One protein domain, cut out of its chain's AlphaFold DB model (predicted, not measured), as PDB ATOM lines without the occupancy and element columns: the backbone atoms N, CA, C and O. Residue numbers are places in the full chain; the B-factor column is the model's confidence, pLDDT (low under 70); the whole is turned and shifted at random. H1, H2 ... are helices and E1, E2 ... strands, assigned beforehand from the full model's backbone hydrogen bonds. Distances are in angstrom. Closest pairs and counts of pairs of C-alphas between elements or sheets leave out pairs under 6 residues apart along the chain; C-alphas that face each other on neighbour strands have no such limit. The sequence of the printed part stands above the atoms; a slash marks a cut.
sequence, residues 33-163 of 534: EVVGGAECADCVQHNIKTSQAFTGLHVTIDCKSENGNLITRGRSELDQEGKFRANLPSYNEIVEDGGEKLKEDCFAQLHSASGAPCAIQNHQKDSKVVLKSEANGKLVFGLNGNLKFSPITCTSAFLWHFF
ATOM      1  N   GLU A  33       2.592  27.035  -0.254       90.31
ATOM      2  CA  GLU A  33       3.721  27.929  -0.499       90.31
ATOM      3  C   GLU A  33       3.583  29.198   0.344       90.31
ATOM      4  O   GLU A  33       2.541  29.853   0.335       90.31
ATOM      5  N   VAL A  34       4.654  29.562   1.049       93.00
ATOM      6  CA  VAL A  34       4.771  30.818   1.793       93.00
ATOM      7  C   VAL A  34       5.770  31.722   1.085       93.00
ATOM      8  O   VAL A  34       6.947  31.382   0.959       93.00
ATOM      9  N   VAL A  35       5.312  32.901   0.665       94.62
ATOM     10  CA  VAL A  35       6.132  33.906  -0.019       94.62
ATOM     11  C   VAL A  35       6.314  35.161   0.831       94.62
ATOM     12  O   VAL A  35       5.366  35.726   1.389       94.62
ATOM     13  N   GLY A  36       7.542  35.658   0.904       95.06
ATOM     14  CA  GLY A  36       7.852  36.858   1.674       95.06
ATOM     15  C   GLY A  36       9.152  37.513   1.246       95.06
ATOM     16  O   GLY A  36       9.799  37.078   0.293       95.06
ATOM     17  N   GLY A  37       9.512  38.580   1.952       94.81
ATOM     18  CA  GLY A  37      10.757  39.302   1.742       94.81
ATOM     19  C   GLY A  37      11.377  39.760   3.053       94.81
ATOM     20  O   GLY A  37      10.692  39.895   4.067       94.81
ATOM     21  N   ALA A  38      12.681  39.996   3.020       93.81
ATOM     22  CA  ALA A  38      13.437  40.649   4.068       93.81
ATOM     23  C   ALA A  38      14.041  41.948   3.537       93.81
ATOM     24  O   ALA A  38      14.452  42.051   2.383       93.81
ATOM     25  N   GLU A  39      14.112  42.940   4.409       93.38
ATOM     26  CA  GLU A  39      14.662  44.253   4.117       93.38
ATOM     27  C   GLU A  39      15.839  44.525   5.044       93.38
ATOM     28  O   GLU A  39      15.767  44.335   6.259       93.38
ATOM     29  N   CYS A  40      16.928  45.017   4.469       92.19
ATOM     30  CA  CYS A  40      18.044  45.510   5.252       92.19
ATOM     31  C   CYS A  40      17.766  46.958   5.675       92.19
ATOM     32  O   CYS A  40      17.683  47.843   4.822       92.19
ATOM     33  N   ALA A  41      17.624  47.206   6.977       90.94
ATOM     34  CA  ALA A  41      17.201  48.503   7.507       90.94
ATOM     35  C   ALA A  41      18.277  49.603   7.378       90.94
ATOM     36  O   ALA A  41      17.958  50.784   7.263       90.94
ATOM     37  N   ASP A  42      19.549  49.217   7.389       90.06
ATOM     38  CA  ASP A  42      20.715  50.086   7.591       90.06
ATOM     39  C   ASP A  42      21.868  49.782   6.612       90.06
ATOM     40  O   ASP A  42      22.953  50.354   6.721       90.06
ATOM     41  N   CYS A  43      21.646  48.954   5.582       90.56
ATOM     42  CA  CYS A  43      22.670  48.651   4.569       90.56
ATOM     43  C   CYS A  43      23.241  49.907   3.899       90.56
ATOM     44  O   CYS A  43      24.451  49.998   3.695       90.56
ATOM     45  N   VAL A  44      22.387  50.890   3.592       89.19
ATOM     46  CA  VAL A  44      22.810  52.163   2.982       89.19
ATOM     47  C   VAL A  44      23.740  52.933   3.919       89.19
ATOM     48  O   VAL A  44      24.763  53.449   3.478       89.19
ATOM     49  N   GLN A  45      23.430  52.957   5.219       88.69
ATOM     50  CA  GLN A  45      24.231  53.656   6.229       88.69
ATOM     51  C   GLN A  45      25.620  53.021   6.381       88.69
ATOM     52  O   GLN A  45      26.610  53.720   6.587       88.69
ATOM     53  N   HIS A  46      25.703  51.701   6.205       84.69
ATOM     54  CA  HIS A  46      26.944  50.938   6.314       84.69
ATOM     55  C   HIS A  46      27.658  50.690   4.977       84.69
ATOM     56  O   HIS A  46      28.651  49.966   4.954       84.69
ATOM     57  N   ASN A  47      27.211  51.304   3.874       86.00
ATOM     58  CA  ASN A  47      27.763  51.097   2.526       86.00
ATOM     59  C   ASN A  47      27.803  49.613   2.099       86.00
ATOM     60  O   ASN A  47      28.687  49.182   1.356       86.00
ATOM     61  N   ILE A  48      26.840  48.820   2.571       87.50
ATOM     62  CA  ILE A  48      26.711  47.399   2.245       87.50
ATOM     63  C   ILE A  48      25.798  47.265   1.031       87.50
ATOM     64  O   ILE A  48      24.687  47.793   1.003       87.50
ATOM     65  N   LYS A  49      26.247  46.514   0.020       87.81
ATOM     66  CA  LYS A  49      25.386  46.165  -1.114       87.81
ATOM     67  C   LYS A  49      24.289  45.217  -0.641       87.81
ATOM     68  O   LYS A  49      24.585  44.178  -0.057       87.81
ATOM     69  N   THR A  50      23.040  45.534  -0.964       84.75
ATOM     70  CA  THR A  50      21.853  44.770  -0.557       84.75
ATOM     71  C   THR A  50      21.966  43.269  -0.862       84.75
ATOM     72  O   THR A  50      21.746  42.448   0.020       84.75
ATOM     73  N   SER A  51      22.451  42.892  -2.049       86.25
ATOM     74  CA  SER A  51      22.642  41.479  -2.417       86.25
ATOM     75  C   SER A  51      23.672  40.738  -1.546       86.25
ATOM     76  O   SER A  51      23.527  39.545  -1.279       86.25
ATOM     77  N   GLN A  52      24.696  41.437  -1.046       88.88
ATOM     78  CA  GLN A  52      25.694  40.867  -0.132       88.88
ATOM     79  C   GLN A  52      25.150  40.714   1.293       88.88
ATOM     80  O   GLN A  52      25.598  39.836   2.033       88.88
ATOM     81  N   ALA A  53      24.185  41.550   1.681       90.00
ATOM     82  CA  ALA A  53      23.545  41.478   2.989       90.00
ATOM     83  C   ALA A  53      22.660  40.236   3.133       90.00
ATOM     84  O   ALA A  53      22.572  39.686   4.224       90.00
ATOM     85  N   PHE A  54      22.053  39.756   2.046       93.00
ATOM     86  CA  PHE A  54      21.190  38.571   2.083       93.00
ATOM     87  C   PHE A  54      21.937  37.248   1.889       93.00
ATOM     88  O   PHE A  54      21.409  36.187   2.209       93.00
ATOM     89  N   THR A  55      23.180  37.283   1.399       91.62
ATOM     90  CA  THR A  55      23.933  36.067   1.055       91.62
ATOM     91  C   THR A  55      24.092  35.136   2.264       91.62
ATOM     92  O   THR A  55      24.710  35.503   3.266       91.62
ATOM     93  N   GLY A  56      23.584  33.907   2.152       90.94
ATOM     94  CA  GLY A  56      23.660  32.882   3.196       90.94
ATOM     95  C   GLY A  56      22.667  33.061   4.347       90.94
ATOM     96  O   GLY A  56      22.643  32.227   5.251       90.94
ATOM     97  N   LEU A  57      21.841  34.111   4.328       95.19
ATOM     98  CA  LEU A  57      20.693  34.200   5.223       95.19
ATOM     99  C   LEU A  57      19.607  33.223   4.763       95.19
ATOM    100  O   LEU A  57      19.454  32.942   3.573       95.19
ATOM    101  N   HIS A  58      18.829  32.721   5.713       95.81
ATOM    102  CA  HIS A  58      17.669  31.882   5.425       95.81
ATOM    103  C   HIS A  58      16.532  32.192   6.389       95.81
ATOM    104  O   HIS A  58      16.744  32.721   7.476       95.81
ATOM    105  N   VAL A  59      15.319  31.851   5.981       96.56
ATOM    106  CA  VAL A  59      14.100  31.975   6.769       96.56
ATOM    107  C   VAL A  59      13.603  30.584   7.132       96.56
ATOM    108  O   VAL A  59      13.590  29.682   6.290       96.56
ATOM    109  N   THR A  60      13.171  30.421   8.375       95.50
ATOM    110  CA  THR A  60      12.336  29.305   8.817       95.50
ATOM    111  C   THR A  60      10.899  29.779   8.978       95.50
ATOM    112  O   THR A  60      10.646  30.932   9.328       95.50
ATOM    113  N   ILE A  61       9.948  28.899   8.679       94.38
ATOM    114  CA  ILE A  61       8.538  29.106   8.999       94.38
ATOM    115  C   ILE A  61       8.230  28.245  10.210       94.38
ATOM    116  O   ILE A  61       8.214  27.017  10.106       94.38
ATOM    117  N   ASP A  62       7.999  28.902  11.337       92.62
ATOM    118  CA  ASP A  62       7.785  28.270  12.626       92.62
ATOM    119  C   ASP A  62       6.318  28.425  13.026       92.62
ATOM    120  O   ASP A  62       5.806  29.538  13.154       92.62
ATOM    121  N   CYS A  63       5.628  27.302  13.200       91.31
ATOM    122  CA  CYS A  63       4.212  27.262  13.540       91.31
ATOM    123  C   CYS A  63       4.010  26.876  14.998       91.31
ATOM    124  O   CYS A  63       4.766  26.083  15.562       91.31
ATOM    125  N   LYS A  64       3.004  27.470  15.634       90.50
ATOM    126  CA  LYS A  64       2.682  27.206  17.030       90.50
ATOM    127  C   LYS A  64       1.875  25.913  17.156       90.50
ATOM    128  O   LYS A  64       0.682  25.915  16.892       90.50
ATOM    129  N   SER A  65       2.523  24.868  17.661       86.00
ATOM    130  CA  SER A  65       1.869  23.597  17.992       86.00
ATOM    131  C   SER A  65       0.805  23.746  19.088       86.00
ATOM    132  O   SER A  65       0.808  24.717  19.853       86.00
ATOM    133  N   GLU A  66      -0.049  22.729  19.240       82.00
ATOM    134  CA  GLU A  66      -1.072  22.642  20.300       82.00
ATOM    135  C   GLU A  66      -0.494  22.848  21.712       82.00
ATOM    136  O   GLU A  66      -1.111  23.484  22.565       82.00
ATOM    137  N   ASN A  67       0.744  22.396  21.935       81.31
ATOM    138  CA  ASN A  67       1.466  22.541  23.204       81.31
ATOM    139  C   ASN A  67       2.054  23.950  23.420       81.31
ATOM    140  O   ASN A  67       2.754  24.192  24.401       81.31
ATOM    141  N   GLY A  68       1.829  24.876  22.485       82.69
ATOM    142  CA  GLY A  68       2.342  26.244  22.508       82.69
ATOM    143  C   GLY A  68       3.796  26.407  22.055       82.69
ATOM    144  O   GLY A  68       4.254  27.543  21.943       82.69
ATOM    145  N   ASN A  69       4.504  25.314  21.760       87.88
ATOM    146  CA  ASN A  69       5.876  25.344  21.250       87.88
ATOM    147  C   ASN A  69       5.902  25.671  19.753       87.88
ATOM    148  O   ASN A  69       5.041  25.205  19.004       87.88
ATOM    149  N   LEU A  70       6.914  26.423  19.318       89.81
ATOM    150  CA  LEU A  70       7.161  26.706  17.905       89.81
ATOM    151  C   LEU A  70       7.891  25.530  17.249       89.81
ATOM    152  O   LEU A  70       8.952  25.117  17.716       89.81
ATOM    153  N   ILE A  71       7.320  25.004  16.167       90.56
ATOM    154  CA  ILE A  71       7.884  23.924  15.359       90.56
ATOM    155  C   ILE A  71       8.181  24.426  13.950       90.56
ATOM    156  O   ILE A  71       7.319  24.998  13.285       90.56
ATOM    157  N   THR A  72       9.404  24.204  13.477       92.44
ATOM    158  CA  THR A  72       9.794  24.586  12.120       92.44
ATOM    159  C   THR A  72       9.139  23.661  11.104       92.44
ATOM    160  O   THR A  72       9.407  22.462  11.069       92.44
ATOM    161  N   ARG A  73       8.286  24.235  10.260       91.31
ATOM    162  CA  ARG A  73       7.547  23.537   9.202       91.31
ATOM    163  C   ARG A  73       8.166  23.730   7.826       91.31
ATOM    164  O   ARG A  73       8.001  22.882   6.961       91.31
ATOM    165  N   GLY A  74       8.878  24.833   7.615       92.19
ATOM    166  CA  GLY A  74       9.478  25.153   6.324       92.19
ATOM    167  C   GLY A  74      10.786  25.910   6.468       92.19
ATOM    168  O   GLY A  74      11.039  26.558   7.482       92.19
ATOM    169  N   ARG A  75      11.616  25.836   5.430       95.31
ATOM    170  CA  ARG A  75      12.881  26.564   5.333       95.31
ATOM    171  C   ARG A  75      13.088  27.050   3.904       95.31
ATOM    172  O   ARG A  75      12.828  26.305   2.965       95.31
ATOM    173  N   SER A  76      13.573  28.276   3.749       95.69
ATOM    174  CA  SER A  76      13.942  28.855   2.453       95.69
ATOM    175  C   SER A  76      15.153  29.757   2.601       95.69
ATOM    176  O   SER A  76      15.272  30.490   3.576       95.69
ATOM    177  N   GLU A  77      16.024  29.759   1.603       95.75
ATOM    178  CA  GLU A  77      17.037  30.804   1.450       95.75
ATOM    179  C   GLU A  77      16.399  32.089   0.904       95.75
ATOM    180  O   GLU A  77      15.272  32.058   0.392       95.75
ATOM    181  N   LEU A  78      17.107  33.212   1.046       95.38
ATOM    182  CA  LEU A  78      16.735  34.473   0.408       95.38
ATOM    183  C   LEU A  78      17.447  34.612  -0.940       95.38
ATOM    184  O   LEU A  78      18.620  34.259  -1.073       95.38
ATOM    185  N   ASP A  79      16.752  35.179  -1.921       94.06
ATOM    186  CA  ASP A  79      17.353  35.594  -3.184       94.06
ATOM    187  C   ASP A  79      18.146  36.912  -3.052       94.06
ATOM    188  O   ASP A  79      18.311  37.481  -1.967       94.06
ATOM    189  N   GLN A  80      18.689  37.399  -4.172       90.88
ATOM    190  CA  GLN A  80      19.532  38.599  -4.200       90.88
ATOM    191  C   GLN A  80      18.751  39.882  -3.887       90.88
ATOM    192  O   GLN A  80      19.345  40.881  -3.473       90.88
ATOM    193  N   GLU A  81      17.434  39.845  -4.065       91.44
ATOM    194  CA  GLU A  81      16.492  40.908  -3.747       91.44
ATOM    195  C   GLU A  81      15.934  40.783  -2.321       91.44
ATOM    196  O   GLU A  81      15.228  41.683  -1.866       91.44
ATOM    197  N   GLY A  82      16.262  39.701  -1.610       93.62
ATOM    198  CA  GLY A  82      15.810  39.428  -0.252       93.62
ATOM    199  C   GLY A  82      14.460  38.719  -0.177       93.62
ATOM    200  O   GLY A  82      13.852  38.696   0.889       93.62
ATOM    201  N   LYS A  83      13.949  38.151  -1.270       95.88
ATOM    202  CA  LYS A  83      12.686  37.399  -1.295       95.88
ATOM    203  C   LYS A  83      12.926  35.921  -1.025       95.88
ATOM    204  O   LYS A  83      13.998  35.391  -1.298       95.88
ATOM    205  N   PHE A  84      11.914  35.243  -0.501       95.69
ATOM    206  CA  PHE A  84      11.981  33.816  -0.198       95.69
ATOM    207  C   PHE A  84      10.673  33.101  -0.557       95.69
ATOM    208  O   PHE A  84       9.605  33.720  -0.624       95.69
ATOM    209  N   ARG A  85      10.774  31.785  -0.777       94.56
ATOM    210  CA  ARG A  85       9.655  30.880  -1.066       94.56
ATOM    211  C   ARG A  85       9.843  29.594  -0.272       94.56
ATOM    212  O   ARG A  85      10.664  28.756  -0.631       94.56
ATOM    213  N   ALA A  86       9.109  29.455   0.825       93.62
ATOM    214  CA  ALA A  86       9.157  28.262   1.661       93.62
ATOM    215  C   ALA A  86       7.979  27.344   1.330       93.62
ATOM    216  O   ALA A  86       6.835  27.793   1.294       93.62
ATOM    217  N   ASN A  87       8.258  26.060   1.123       90.31
ATOM    218  CA  ASN A  87       7.222  25.041   0.994       90.31
ATOM    219  C   ASN A  87       6.931  24.454   2.374       90.31
ATOM    220  O   ASN A  87       7.864  24.098   3.098       90.31
ATOM    221  N   LEU A  88       5.653  24.359   2.725       87.81
ATOM    222  CA  LEU A  88       5.188  23.722   3.948       87.81
ATOM    223  C   LEU A  88       4.629  22.320   3.654       87.81
ATOM    224  O   LEU A  88       4.083  22.092   2.566       87.81
ATOM    225  N   PRO A  89       4.758  21.382   4.608       78.31
ATOM    226  CA  PRO A  89       4.161  20.057   4.508       78.31
ATOM    227  C   PRO A  89       2.625  20.130   4.509       78.31
ATOM    228  O   PRO A  89       2.046  21.053   5.073       78.31
ATOM    229  N   SER A  90       2.018  19.149   3.831       70.50
ATOM    230  CA  SER A  90       0.586  18.862   3.631       70.50
ATOM    231  C   SER A  90      -0.438  19.914   4.072       70.50
ATOM    232  O   SER A  90      -0.703  20.081   5.258       70.50
ATOM    233  N   TYR A  91      -1.151  20.482   3.097       67.88
ATOM    234  CA  TYR A  91      -2.327  21.349   3.250       67.88
ATOM    235  C   TYR A  91      -3.268  20.962   4.403       67.88
ATOM    236  O   TYR A  91      -3.574  21.793   5.257       67.88
ATOM    237  N   ASN A  92      -3.671  19.690   4.476       65.88
ATOM    238  CA  ASN A  92      -4.627  19.200   5.477       65.88
ATOM    239  C   ASN A  92      -4.119  19.308   6.923       65.88
ATOM    240  O   ASN A  92      -4.922  19.258   7.850       65.88
ATOM    241  N   GLU A  93      -2.811  19.431   7.143       70.06
ATOM    242  CA  GLU A  93      -2.231  19.578   8.478       70.06
ATOM    243  C   GLU A  93      -2.244  21.034   8.956       70.06
ATOM    244  O   GLU A  93      -2.445  21.296  10.139       70.06
ATOM    245  N   ILE A  94      -2.071  21.982   8.036       72.19
ATOM    246  CA  ILE A  94      -1.780  23.383   8.364       72.19
ATOM    247  C   ILE A  94      -2.886  24.360   7.966       72.19
ATOM    248  O   ILE A  94      -2.881  25.481   8.463       72.19
ATOM    249  N   VAL A  95      -3.846  23.965   7.126       76.31
ATOM    250  CA  VAL A  95      -4.974  24.802   6.679       76.31
ATOM    251  C   VAL A  95      -6.286  24.285   7.275       76.31
ATOM    252  O   VAL A  95      -6.514  23.077   7.310       76.31
ATOM    253  N   GLU A  96      -7.122  25.186   7.803       77.12
ATOM    254  CA  GLU A  96      -8.440  24.875   8.376       77.12
ATOM    255  C   GLU A  96      -9.409  24.384   7.288       77.12
ATOM    256  O   GLU A  96      -9.288  24.747   6.113       77.12
ATOM    257  N   ASP A  97     -10.392  23.567   7.686       64.06
ATOM    258  CA  ASP A  97     -11.471  23.135   6.794       64.06
ATOM    259  C   ASP A  97     -12.226  24.372   6.284       64.06
ATOM    260  O   ASP A  97     -12.862  25.090   7.053       64.06
ATOM    261  N   GLY A  98     -12.097  24.651   4.985       62.31
ATOM    262  CA  GLY A  98     -12.582  25.886   4.356       62.31
ATOM    263  C   GLY A  98     -11.500  26.709   3.651       62.31
ATOM    264  O   GLY A  98     -11.841  27.598   2.886       62.31
ATOM    265  N   GLY A  99     -10.210  26.405   3.843       67.19
ATOM    266  CA  GLY A  99      -9.117  26.930   3.007       67.19
ATOM    267  C   GLY A  99      -8.705  28.387   3.249       67.19
ATOM    268  O   GLY A  99      -7.698  28.841   2.714       67.19
ATOM    269  N   GLU A 100      -9.432  29.133   4.080       66.50
ATOM    270  CA  GLU A 100      -9.198  30.573   4.250       66.50
ATOM    271  C   GLU A 100      -8.161  30.913   5.335       66.50
ATOM    272  O   GLU A 100      -7.628  32.027   5.370       66.50
ATOM    273  N   LYS A 101      -7.845  29.972   6.233       71.62
ATOM    274  CA  LYS A 101      -7.026  30.239   7.422       71.62
ATOM    275  C   LYS A 101      -6.121  29.065   7.790       71.62
ATOM    276  O   LYS A 101      -6.453  27.909   7.546       71.62
ATOM    277  N   LEU A 102      -4.963  29.369   8.382       79.00
ATOM    278  CA  LEU A 102      -4.076  28.354   8.954       79.00
ATOM    279  C   LEU A 102      -4.658  27.816  10.270       79.00
ATOM    280  O   LEU A 102      -5.146  28.603  11.083       79.00
ATOM    281  N   LYS A 103      -4.552  26.499  10.493       77.94
ATOM    282  CA  LYS A 103      -4.956  25.823  11.745       77.94
ATOM    283  C   LYS A 103      -4.182  26.344  12.951       77.94
ATOM    284  O   LYS A 103      -4.715  26.436  14.051       77.94
ATOM    285  N   GLU A 104      -2.922  26.699  12.722       82.81
ATOM    286  CA  GLU A 104      -1.993  27.205  13.723       82.81
ATOM    287  C   GLU A 104      -1.389  28.549  13.294       82.81
ATOM    288  O   GLU A 104      -1.217  28.833  12.107       82.81
ATOM    289  N   ASP A 105      -1.058  29.401  14.270       88.50
ATOM    290  CA  ASP A 105      -0.343  30.649  13.999       88.50
ATOM    291  C   ASP A 105       1.101  30.329  13.587       88.50
ATOM    292  O   ASP A 105       1.877  29.790  14.381       88.50
ATOM    293  N   CYS A 106       1.471  30.703  12.363       91.88
ATOM    294  CA  CYS A 106       2.824  30.552  11.834       91.88
ATOM    295  C   CYS A 106       3.533  31.902  11.691       91.88
ATOM    296  O   CYS A 106       2.923  32.915  11.331       91.88
ATOM    297  N   PHE A 107       4.844  31.903  11.926       92.62
ATOM    298  CA  PHE A 107       5.702  33.081  11.864       92.62
ATOM    299  C   PHE A 107       6.975  32.780  11.077       92.62
ATOM    300  O   PHE A 107       7.536  31.691  11.169       92.62
ATOM    301  N   ALA A 108       7.450  33.756  10.311       94.94
ATOM    302  CA  ALA A 108       8.736  33.678   9.640       94.94
ATOM    303  C   ALA A 108       9.855  34.228  10.529       94.94
ATOM    304  O   ALA A 108       9.850  35.405  10.895       94.94
ATOM    305  N   GLN A 109      10.843  33.389  10.823       94.12
ATOM    306  CA  GLN A 109      12.036  33.757  11.572       94.12
ATOM    307  C   GLN A 109      13.234  33.809  10.621       94.12
ATOM    308  O   GLN A 109      13.540  32.857   9.910       94.12
ATOM    309  N   LEU A 110      13.920  34.953  10.588       95.19
ATOM    310  CA  LEU A 110      15.152  35.117   9.816       95.19
ATOM    311  C   LEU A 110      16.339  34.563  10.611       95.19
ATOM    312  O   LEU A 110      16.433  34.800  11.818       95.19
ATOM    313  N   HIS A 111      17.258  33.884   9.935       94.88
ATOM    314  CA  HIS A 111      18.480  33.317  10.492       94.88
ATOM    315  C   HIS A 111      19.720  33.809   9.743       94.88
ATOM    316  O   HIS A 111      19.723  33.963   8.518       94.88
ATOM    317  N   SER A 112      20.793  34.016  10.503       94.44
ATOM    318  CA  SER A 112      22.113  34.379  10.002       94.44
ATOM    319  C   SER A 112      22.750  33.238   9.205       94.44
ATOM    320  O   SER A 112      22.287  32.093   9.230       94.44
ATOM    321  N   ALA A 113      23.886  33.515   8.565       91.19
ATOM    322  CA  ALA A 113      24.658  32.481   7.875       91.19
ATOM    323  C   ALA A 113      25.188  31.371   8.802       91.19
ATOM    324  O   ALA A 113      25.460  30.267   8.337       91.19
ATOM    325  N   SER A 114      25.294  31.619  10.113       89.38
ATOM    326  CA  SER A 114      25.596  30.571  11.100       89.38
ATOM    327  C   SER A 114      24.369  29.840  11.633       89.38
ATOM    328  O   SER A 114      24.514  28.993  12.508       89.38
ATOM    329  N   GLY A 115      23.166  30.195  11.181       89.62
ATOM    330  CA  GLY A 115      21.915  29.645  11.696       89.62
ATOM    331  C   GLY A 115      21.416  30.276  12.993       89.62
ATOM    332  O   GLY A 115      20.423  29.798  13.536       89.62
ATOM    333  N   ALA A 116      22.036  31.353  13.486       92.25
ATOM    334  CA  ALA A 116      21.524  32.055  14.663       92.25
ATOM    335  C   ALA A 116      20.288  32.894  14.284       92.25
ATOM    336  O   ALA A 116      20.323  33.556  13.244       92.25
ATOM    337  N   PRO A 117      19.209  32.896  15.086       91.69
ATOM    338  CA  PRO A 117      18.033  33.709  14.798       91.69
ATOM    339  C   PRO A 117      18.380  35.199  14.876       91.69
ATOM    340  O   PRO A 117      19.059  35.655  15.798       91.69
ATOM    341  N   CYS A 118      17.911  35.964  13.898       91.38
ATOM    342  CA  CYS A 118      18.148  37.395  13.809       91.38
ATOM    343  C   CYS A 118      17.079  38.188  14.566       91.38
ATOM    344  O   CYS A 118      15.892  37.854  14.534       91.38
ATOM    345  N   ALA A 119      17.500  39.278  15.213       84.88
ATOM    346  CA  ALA A 119      16.584  40.236  15.819       84.88
ATOM    347  C   ALA A 119      15.877  41.045  14.721       84.88
ATOM    348  O   ALA A 119      16.526  41.706  13.908       84.88
ATOM    349  N   ILE A 120      14.545  40.989  14.708       82.62
ATOM    350  CA  ILE A 120      13.698  41.686  13.733       82.62
ATOM    351  C   ILE A 120      13.032  42.857  14.452       82.62
ATOM    352  O   ILE A 120      12.464  42.672  15.527       82.62
ATOM    353  N   GLN A 121      13.078  44.060  13.873       70.56
ATOM    354  CA  GLN A 121      12.585  45.271  14.551       70.56
ATOM    355  C   GLN A 121      11.062  45.252  14.816       70.56
ATOM    356  O   GLN A 121      10.608  45.856  15.781       70.56
ATOM    357  N   ASN A 122      10.288  44.495  14.025       66.88
ATOM    358  CA  ASN A 122       8.828  44.344  14.143       66.88
ATOM    359  C   ASN A 122       8.411  42.869  14.322       66.88
ATOM    360  O   ASN A 122       7.491  42.377  13.663       66.88
ATOM    361  N   HIS A 123       9.124  42.166  15.208       64.12
ATOM    362  CA  HIS A 123       9.198  40.702  15.356       64.12
ATOM    363  C   HIS A 123       7.881  39.909  15.297       64.12
ATOM    364  O   HIS A 123       7.920  38.757  14.885       64.12
ATOM    365  N   GLN A 124       6.726  40.492  15.642       66.62
ATOM    366  CA  GLN A 124       5.468  39.742  15.776       66.62
ATOM    367  C   GLN A 124       4.382  40.085  14.743       66.62
ATOM    368  O   GLN A 124       3.535  39.245  14.443       66.62
ATOM    369  N   LYS A 125       4.369  41.314  14.206       76.88
ATOM    370  CA  LYS A 125       3.319  41.755  13.267       76.88
ATOM    371  C   LYS A 125       3.693  41.507  11.818       76.88
ATOM    372  O   LYS A 125       2.827  41.107  11.048       76.88
ATOM    373  N   ASP A 126       4.955  41.730  11.464       83.19
ATOM    374  CA  ASP A 126       5.408  41.645  10.073       83.19
ATOM    375  C   ASP A 126       5.785  40.207   9.698       83.19
ATOM    376  O   ASP A 126       5.674  39.822   8.540       83.19
ATOM    377  N   SER A 127       6.168  39.394  10.687       91.44
ATOM    378  CA  SER A 127       6.556  37.990  10.522       91.44
ATOM    379  C   SER A 127       5.381  37.018  10.442       91.44
ATOM    380  O   SER A 127       5.588  35.868  10.059       91.44
ATOM    381  N   LYS A 128       4.161  37.435  10.808       92.12
ATOM    382  CA  LYS A 128       2.996  36.547  10.810       92.12
ATOM    383  C   LYS A 128       2.652  36.119   9.383       92.12
ATOM    384  O   LYS A 128       2.519  36.958   8.489       92.12
ATOM    385  N   VAL A 129       2.489  34.814   9.196       91.88
ATOM    386  CA  VAL A 129       2.045  34.218   7.938       91.88
ATOM    387  C   VAL A 129       0.528  34.360   7.838       91.88
ATOM    388  O   VAL A 129      -0.210  33.981   8.746       91.88
ATOM    389  N   VAL A 130       0.065  34.933   6.733       90.50
ATOM    390  CA  VAL A 130      -1.341  35.202   6.431       90.50
ATOM    391  C   VAL A 130      -1.665  34.749   5.012       90.50
ATOM    392  O   VAL A 130      -0.782  34.697   4.151       90.50
ATOM    393  N   LEU A 131      -2.925  34.404   4.752       88.56
ATOM    394  CA  LEU A 131      -3.359  34.068   3.401       88.56
ATOM    395  C   LEU A 131      -3.245  35.313   2.510       88.56
ATOM    396  O   LEU A 131      -3.760  36.374   2.861       88.56
ATOM    397  N   LYS A 132      -2.550  35.195   1.372       84.88
ATOM    398  CA  LYS A 132      -2.433  36.289   0.396       84.88
ATOM    399  C   LYS A 132      -3.349  36.091  -0.797       84.88
ATOM    400  O   LYS A 132      -3.970  37.047  -1.249       84.88
ATOM    401  N   SER A 133      -3.387  34.878  -1.334       78.75
ATOM    402  CA  SER A 133      -4.156  34.580  -2.537       78.75
ATOM    403  C   SER A 133      -4.332  33.084  -2.726       78.75
ATOM    404  O   SER A 133      -3.479  32.297  -2.321       78.75
ATOM    405  N   GLU A 134      -5.361  32.719  -3.472       72.31
ATOM    406  CA  GLU A 134      -5.502  31.404  -4.080       72.31
ATOM    407  C   GLU A 134      -5.225  31.539  -5.582       72.31
ATOM    408  O   GLU A 134      -5.874  32.326  -6.272       72.31
ATOM    409  N   ALA A 135      -4.222  30.826  -6.096       60.34
ATOM    410  CA  ALA A 135      -3.884  30.844  -7.515       60.34
ATOM    411  C   ALA A 135      -3.953  29.418  -8.065       60.34
ATOM    412  O   ALA A 135      -3.177  28.556  -7.661       60.34
ATOM    413  N   ASN A 136      -4.868  29.177  -9.009       59.41
ATOM    414  CA  ASN A 136      -5.060  27.873  -9.661       59.41
ATOM    415  C   ASN A 136      -5.357  26.719  -8.679       59.41
ATOM    416  O   ASN A 136      -4.849  25.618  -8.867       59.41
ATOM    417  N   GLY A 137      -6.123  26.970  -7.612       64.25
ATOM    418  CA  GLY A 137      -6.412  25.969  -6.574       64.25
ATOM    419  C   GLY A 137      -5.252  25.696  -5.606       64.25
ATOM    420  O   GLY A 137      -5.387  24.862  -4.718       64.25
ATOM    421  N   LYS A 138      -4.116  26.402  -5.738       71.69
ATOM    422  CA  LYS A 138      -2.999  26.366  -4.786       71.69
ATOM    423  C   LYS A 138      -3.061  27.597  -3.880       71.69
ATOM    424  O   LYS A 138      -2.951  28.732  -4.356       71.69
ATOM    425  N   LEU A 139      -3.204  27.384  -2.572       78.44
ATOM    426  CA  LEU A 139      -3.120  28.470  -1.596       78.44
ATOM    427  C   LEU A 139      -1.687  28.989  -1.493       78.44
ATOM    428  O   LEU A 139      -0.736  28.232  -1.267       78.44
ATOM    429  N   VAL A 140      -1.554  30.305  -1.623       87.88
ATOM    430  CA  VAL A 140      -0.304  31.029  -1.425       87.88
ATOM    431  C   VAL A 140      -0.462  31.924  -0.208       87.88
ATOM    432  O   VAL A 140      -1.248  32.878  -0.179       87.88
ATOM    433  N   PHE A 141       0.336  31.623   0.803       91.00
ATOM    434  CA  PHE A 141       0.450  32.431   2.000       91.00
ATOM    435  C   PHE A 141       1.605  33.404   1.845       91.00
ATOM    436  O   PHE A 141       2.522  33.217   1.047       91.00
ATOM    437  N   GLY A 142       1.601  34.454   2.645       92.56
ATOM    438  CA  GLY A 142       2.774  35.284   2.771       92.56
ATOM    439  C   GLY A 142       2.786  36.087   4.042       92.56
ATOM    440  O   GLY A 142       1.922  35.957   4.897       92.56
ATOM    441  N   LEU A 143       3.804  36.919   4.159       92.94
ATOM    442  CA  LEU A 143       3.971  37.755   5.336       92.94
ATOM    443  C   LEU A 143       3.114  39.017   5.263       92.94
ATOM    444  O   LEU A 143       2.898  39.559   4.172       92.94
ATOM    445  N   ASN A 144       2.685  39.490   6.432       89.12
ATOM    446  CA  ASN A 144       1.992  40.766   6.606       89.12
ATOM    447  C   ASN A 144       2.911  41.974   6.316       89.12
ATOM    448  O   ASN A 144       2.442  43.035   5.916       89.12
ATOM    449  N   GLY A 145       4.228  41.797   6.458       88.75
ATOM    450  CA  GLY A 145       5.243  42.780   6.084       88.75
ATOM    451  C   GLY A 145       6.562  42.122   5.680       88.75
ATOM    452  O   GLY A 145       6.671  40.900   5.615       88.75
ATOM    453  N   ASN A 146       7.577  42.937   5.395       91.19
ATOM    454  CA  ASN A 146       8.927  42.439   5.135       91.19
ATOM    455  C   ASN A 146       9.722  42.319   6.442       91.19
ATOM    456  O   ASN A 146       9.614  43.163   7.334       91.19
ATOM    457  N   LEU A 147      10.560  41.288   6.550       93.12
ATOM    458  CA  LEU A 147      11.411  41.061   7.717       93.12
ATOM    459  C   LEU A 147      12.570  42.065   7.726       93.12
ATOM    460  O   LEU A 147      13.546  41.906   6.997       93.12
ATOM    461  N   LYS A 148      12.474  43.106   8.554       92.62
ATOM    462  CA  LYS A 148      13.521  44.131   8.676       92.62
ATOM    463  C   LYS A 148      14.633  43.698   9.627       92.62
ATOM    464  O   LYS A 148      14.368  43.478  10.810       92.62
ATOM    465  N   PHE A 149      15.872  43.647   9.142       92.06
ATOM    466  CA  PHE A 149      17.049  43.286   9.939       92.06
ATOM    467  C   PHE A 149      18.212  44.266   9.747       92.06
ATOM    468  O   PHE A 149      18.219  45.049   8.797       92.06
ATOM    469  N   SER A 150      19.201  44.185  10.644       90.38
ATOM    470  CA  SER A 150      20.492  44.868  10.495       90.38
ATOM    471  C   SER A 150      21.618  43.869  10.220       90.38
ATOM    472  O   SER A 150      21.710  42.858  10.920       90.38
ATOM    473  N   PRO A 151      22.498  44.116   9.233       87.25
ATOM    474  CA  PRO A 151      23.575  43.203   8.866       87.25
ATOM    475  C   PRO A 151      24.682  43.141   9.929       87.25
ATOM    476  O   PRO A 151      25.499  42.221   9.907       87.25
ATOM    477  N   ILE A 152      24.705  44.093  10.870       83.12
ATOM    478  CA  ILE A 152      25.635  44.094  12.007       83.12
ATOM    479  C   ILE A 152      25.249  43.008  13.013       83.12
ATOM    480  O   ILE A 152      26.116  42.322  13.547       83.12
ATOM    481  N   THR A 153      23.950  42.837  13.270       84.25
ATOM    482  CA  THR A 153      23.431  41.863  14.243       84.25
ATOM    483  C   THR A 153      22.995  40.549  13.595       84.25
ATOM    484  O   THR A 153      22.929  39.523  14.268       84.25
ATOM    485  N   CYS A 154      22.737  40.557  12.287       90.69
ATOM    486  CA  CYS A 154      22.366  39.403  11.476       90.69
ATOM    487  C   CYS A 154      23.411  39.209  10.370       90.69
ATOM    488  O   CYS A 154      23.256  39.674   9.241       90.69
ATOM    489  N   THR A 155      24.528  38.571  10.718       87.12
ATOM    490  CA  THR A 155      25.689  38.480   9.826       87.12
ATOM    491  C   THR A 155      25.412  37.570   8.626       87.12
ATOM    492  O   THR A 155      25.112  36.380   8.775       87.12
ATOM    493  N   SER A 156      25.572  38.126   7.425       85.19
ATOM    494  CA  SER A 156      25.565  37.372   6.169       85.19
ATOM    495  C   SER A 156      26.869  36.589   5.983       85.19
ATOM    496  O   SER A 156      27.898  36.903   6.588       85.19
ATOM    497  N   ALA A 157      26.872  35.584   5.106       78.62
ATOM    498  CA  ALA A 157      28.067  34.781   4.835       78.62
ATOM    499  C   ALA A 157      29.221  35.636   4.278       78.62
ATOM    500  O   ALA A 157      30.392  35.373   4.554       78.62
ATOM    501  N   PHE A 158      28.893  36.698   3.534       73.81
ATOM    502  CA  PHE A 158      29.874  37.618   2.960       73.81
ATOM    503  C   PHE A 158      30.527  38.512   4.025       73.81
ATOM    504  O   PHE A 158      31.738  38.728   4.012       73.81
ATOM    505  N   LEU A 159      29.738  38.994   4.988       67.81
ATOM    506  CA  LEU A 159      30.204  39.896   6.047       67.81
ATOM    507  C   LEU A 159      30.868  39.168   7.222       67.81
ATOM    508  O   LEU A 159      31.457  39.805   8.095       67.81
ATOM    509  N   TRP A 160      30.849  37.835   7.214       61.81
ATOM    510  CA  TRP A 160      31.399  36.995   8.274       61.81
ATOM    511  C   TRP A 160      32.873  37.281   8.595       61.81
ATOM    512  O   TRP A 160      33.296  37.158   9.740       61.81
ATOM    513  N   HIS A 161      33.665  37.688   7.599       61.06
ATOM    514  CA  HIS A 161      35.080  38.018   7.789       61.06
ATOM    515  C   HIS A 161      35.290  39.385   8.453       61.06
ATOM    516  O   HIS A 161      36.223  39.536   9.234       61.06
ATOM    517  N   PHE A 162      34.410  40.359   8.198       56.69
ATOM    518  CA  PHE A 162      34.535  41.716   8.742       56.69
ATOM    519  C   PHE A 162      34.177  41.787  10.232       56.69
ATOM    520  O   PHE A 162      34.788  42.557  10.967       56.69
ATOM    521  N   PHE A 163      33.242  40.949  10.692       56.03
ATOM    522  CA  PHE A 163      32.771  40.935  12.086       56.03
ATOM    523  C   PHE A 163      33.359  39.797  12.939       56.03
ATOM    524  O   PHE A 163      33.076  39.703  14.130       56.03
TER     525      PHE A 163
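Overview. This is residues 33 to 163 of the 534 residues of an uncharacterized protein of Rhododendron simsii (UniProt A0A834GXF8). Two twisted sheets lie face to face as a sandwich with their strands crossed: E1, E4, E6, E7 and E8 make one sheet, E3, E2 and E5 the other. Short helices lie toward the ends of the long axis, H2 at one end and H1 and H3 at the other. The printed part has 131 residues, with three named helices and eight named strands in the order E1 H1 E2 E3 E4 H2 E5 E6 E7 E8 H3. The first sheet is branched and mixed, the second antiparallel in the order E3 E2 E5; the class is mixed, helices and strands, though under half of the residues are in named elements. The whole is compact, with a radius of gyration of the C-alphas of 15.1 A and spans of 49 by 33 by 21 A.

Arrangement. E1, residues 33 to 40, has three neighbours in staggered pairing. E4, residues 83 to 88, is antiparallel on one side of it, with N 34 and O 86 within hydrogen-bond range at 2.8 A. E7, residues 138 to 143, is parallel on the other side, with N 35 and O 141 at 2.8 A. E8, residues 147 to 149, is parallel to E1 beside its residues 38 to 40, with N 39 and O 147 at 2.8 A. E6, residues 129 to 135, forms a hairpin with E7, with N 130 and O 142 at 2.8 A. H1, residues 50 to 54, only grazes this sheet; its O i to N i+4 pair is within hydrogen-bond range. In the other sheet E2, residues 58 to 64, is the inner strand. E3, residues 70 to 77, bends by 64 degrees at residue 73 and forms a hairpin with E2, with N 59 and O 76 at 2.8 A. E5, residues 106 to 111, is antiparallel to E2, with N 60 and O 109 at 2.9 A. The facing parts of the sheets are 9.0 A centre to centre, their strands at 67 degrees. The closest C-alphas of E3 and E4, those of Ser 76 and Ala 86, are 4.9 A apart. H2, residues 91 to 94, and H3, residues 160 to 163, are on neither sheet, H2 only just so for the branched one, with 4 pairs of C-alphas within 10 A; both are too short for an O i to N i+4 pair.

Along the chain. E1 begins at C-alpha 33 (3.721, 27.929, -0.499) and is 23.4 A long. E2 measures 19.5 A, E3 19.6 A, E6 16.9 A. H3 ends at C-alpha 163 (32.771, 40.935, 12.086).

Size, cuts and confidence. The C-alphas of Gly 98 and Phe 162 are the two farthest apart, at 49.9 A. The printed part has no cut; the links H2 to E5 and E5 to E6 are long. Mean pLDDT of the printed part is 85.1; residues 91 to 92, 97 to 100, 122 to 124, 135 to 137 and 159 to 163 are under 70.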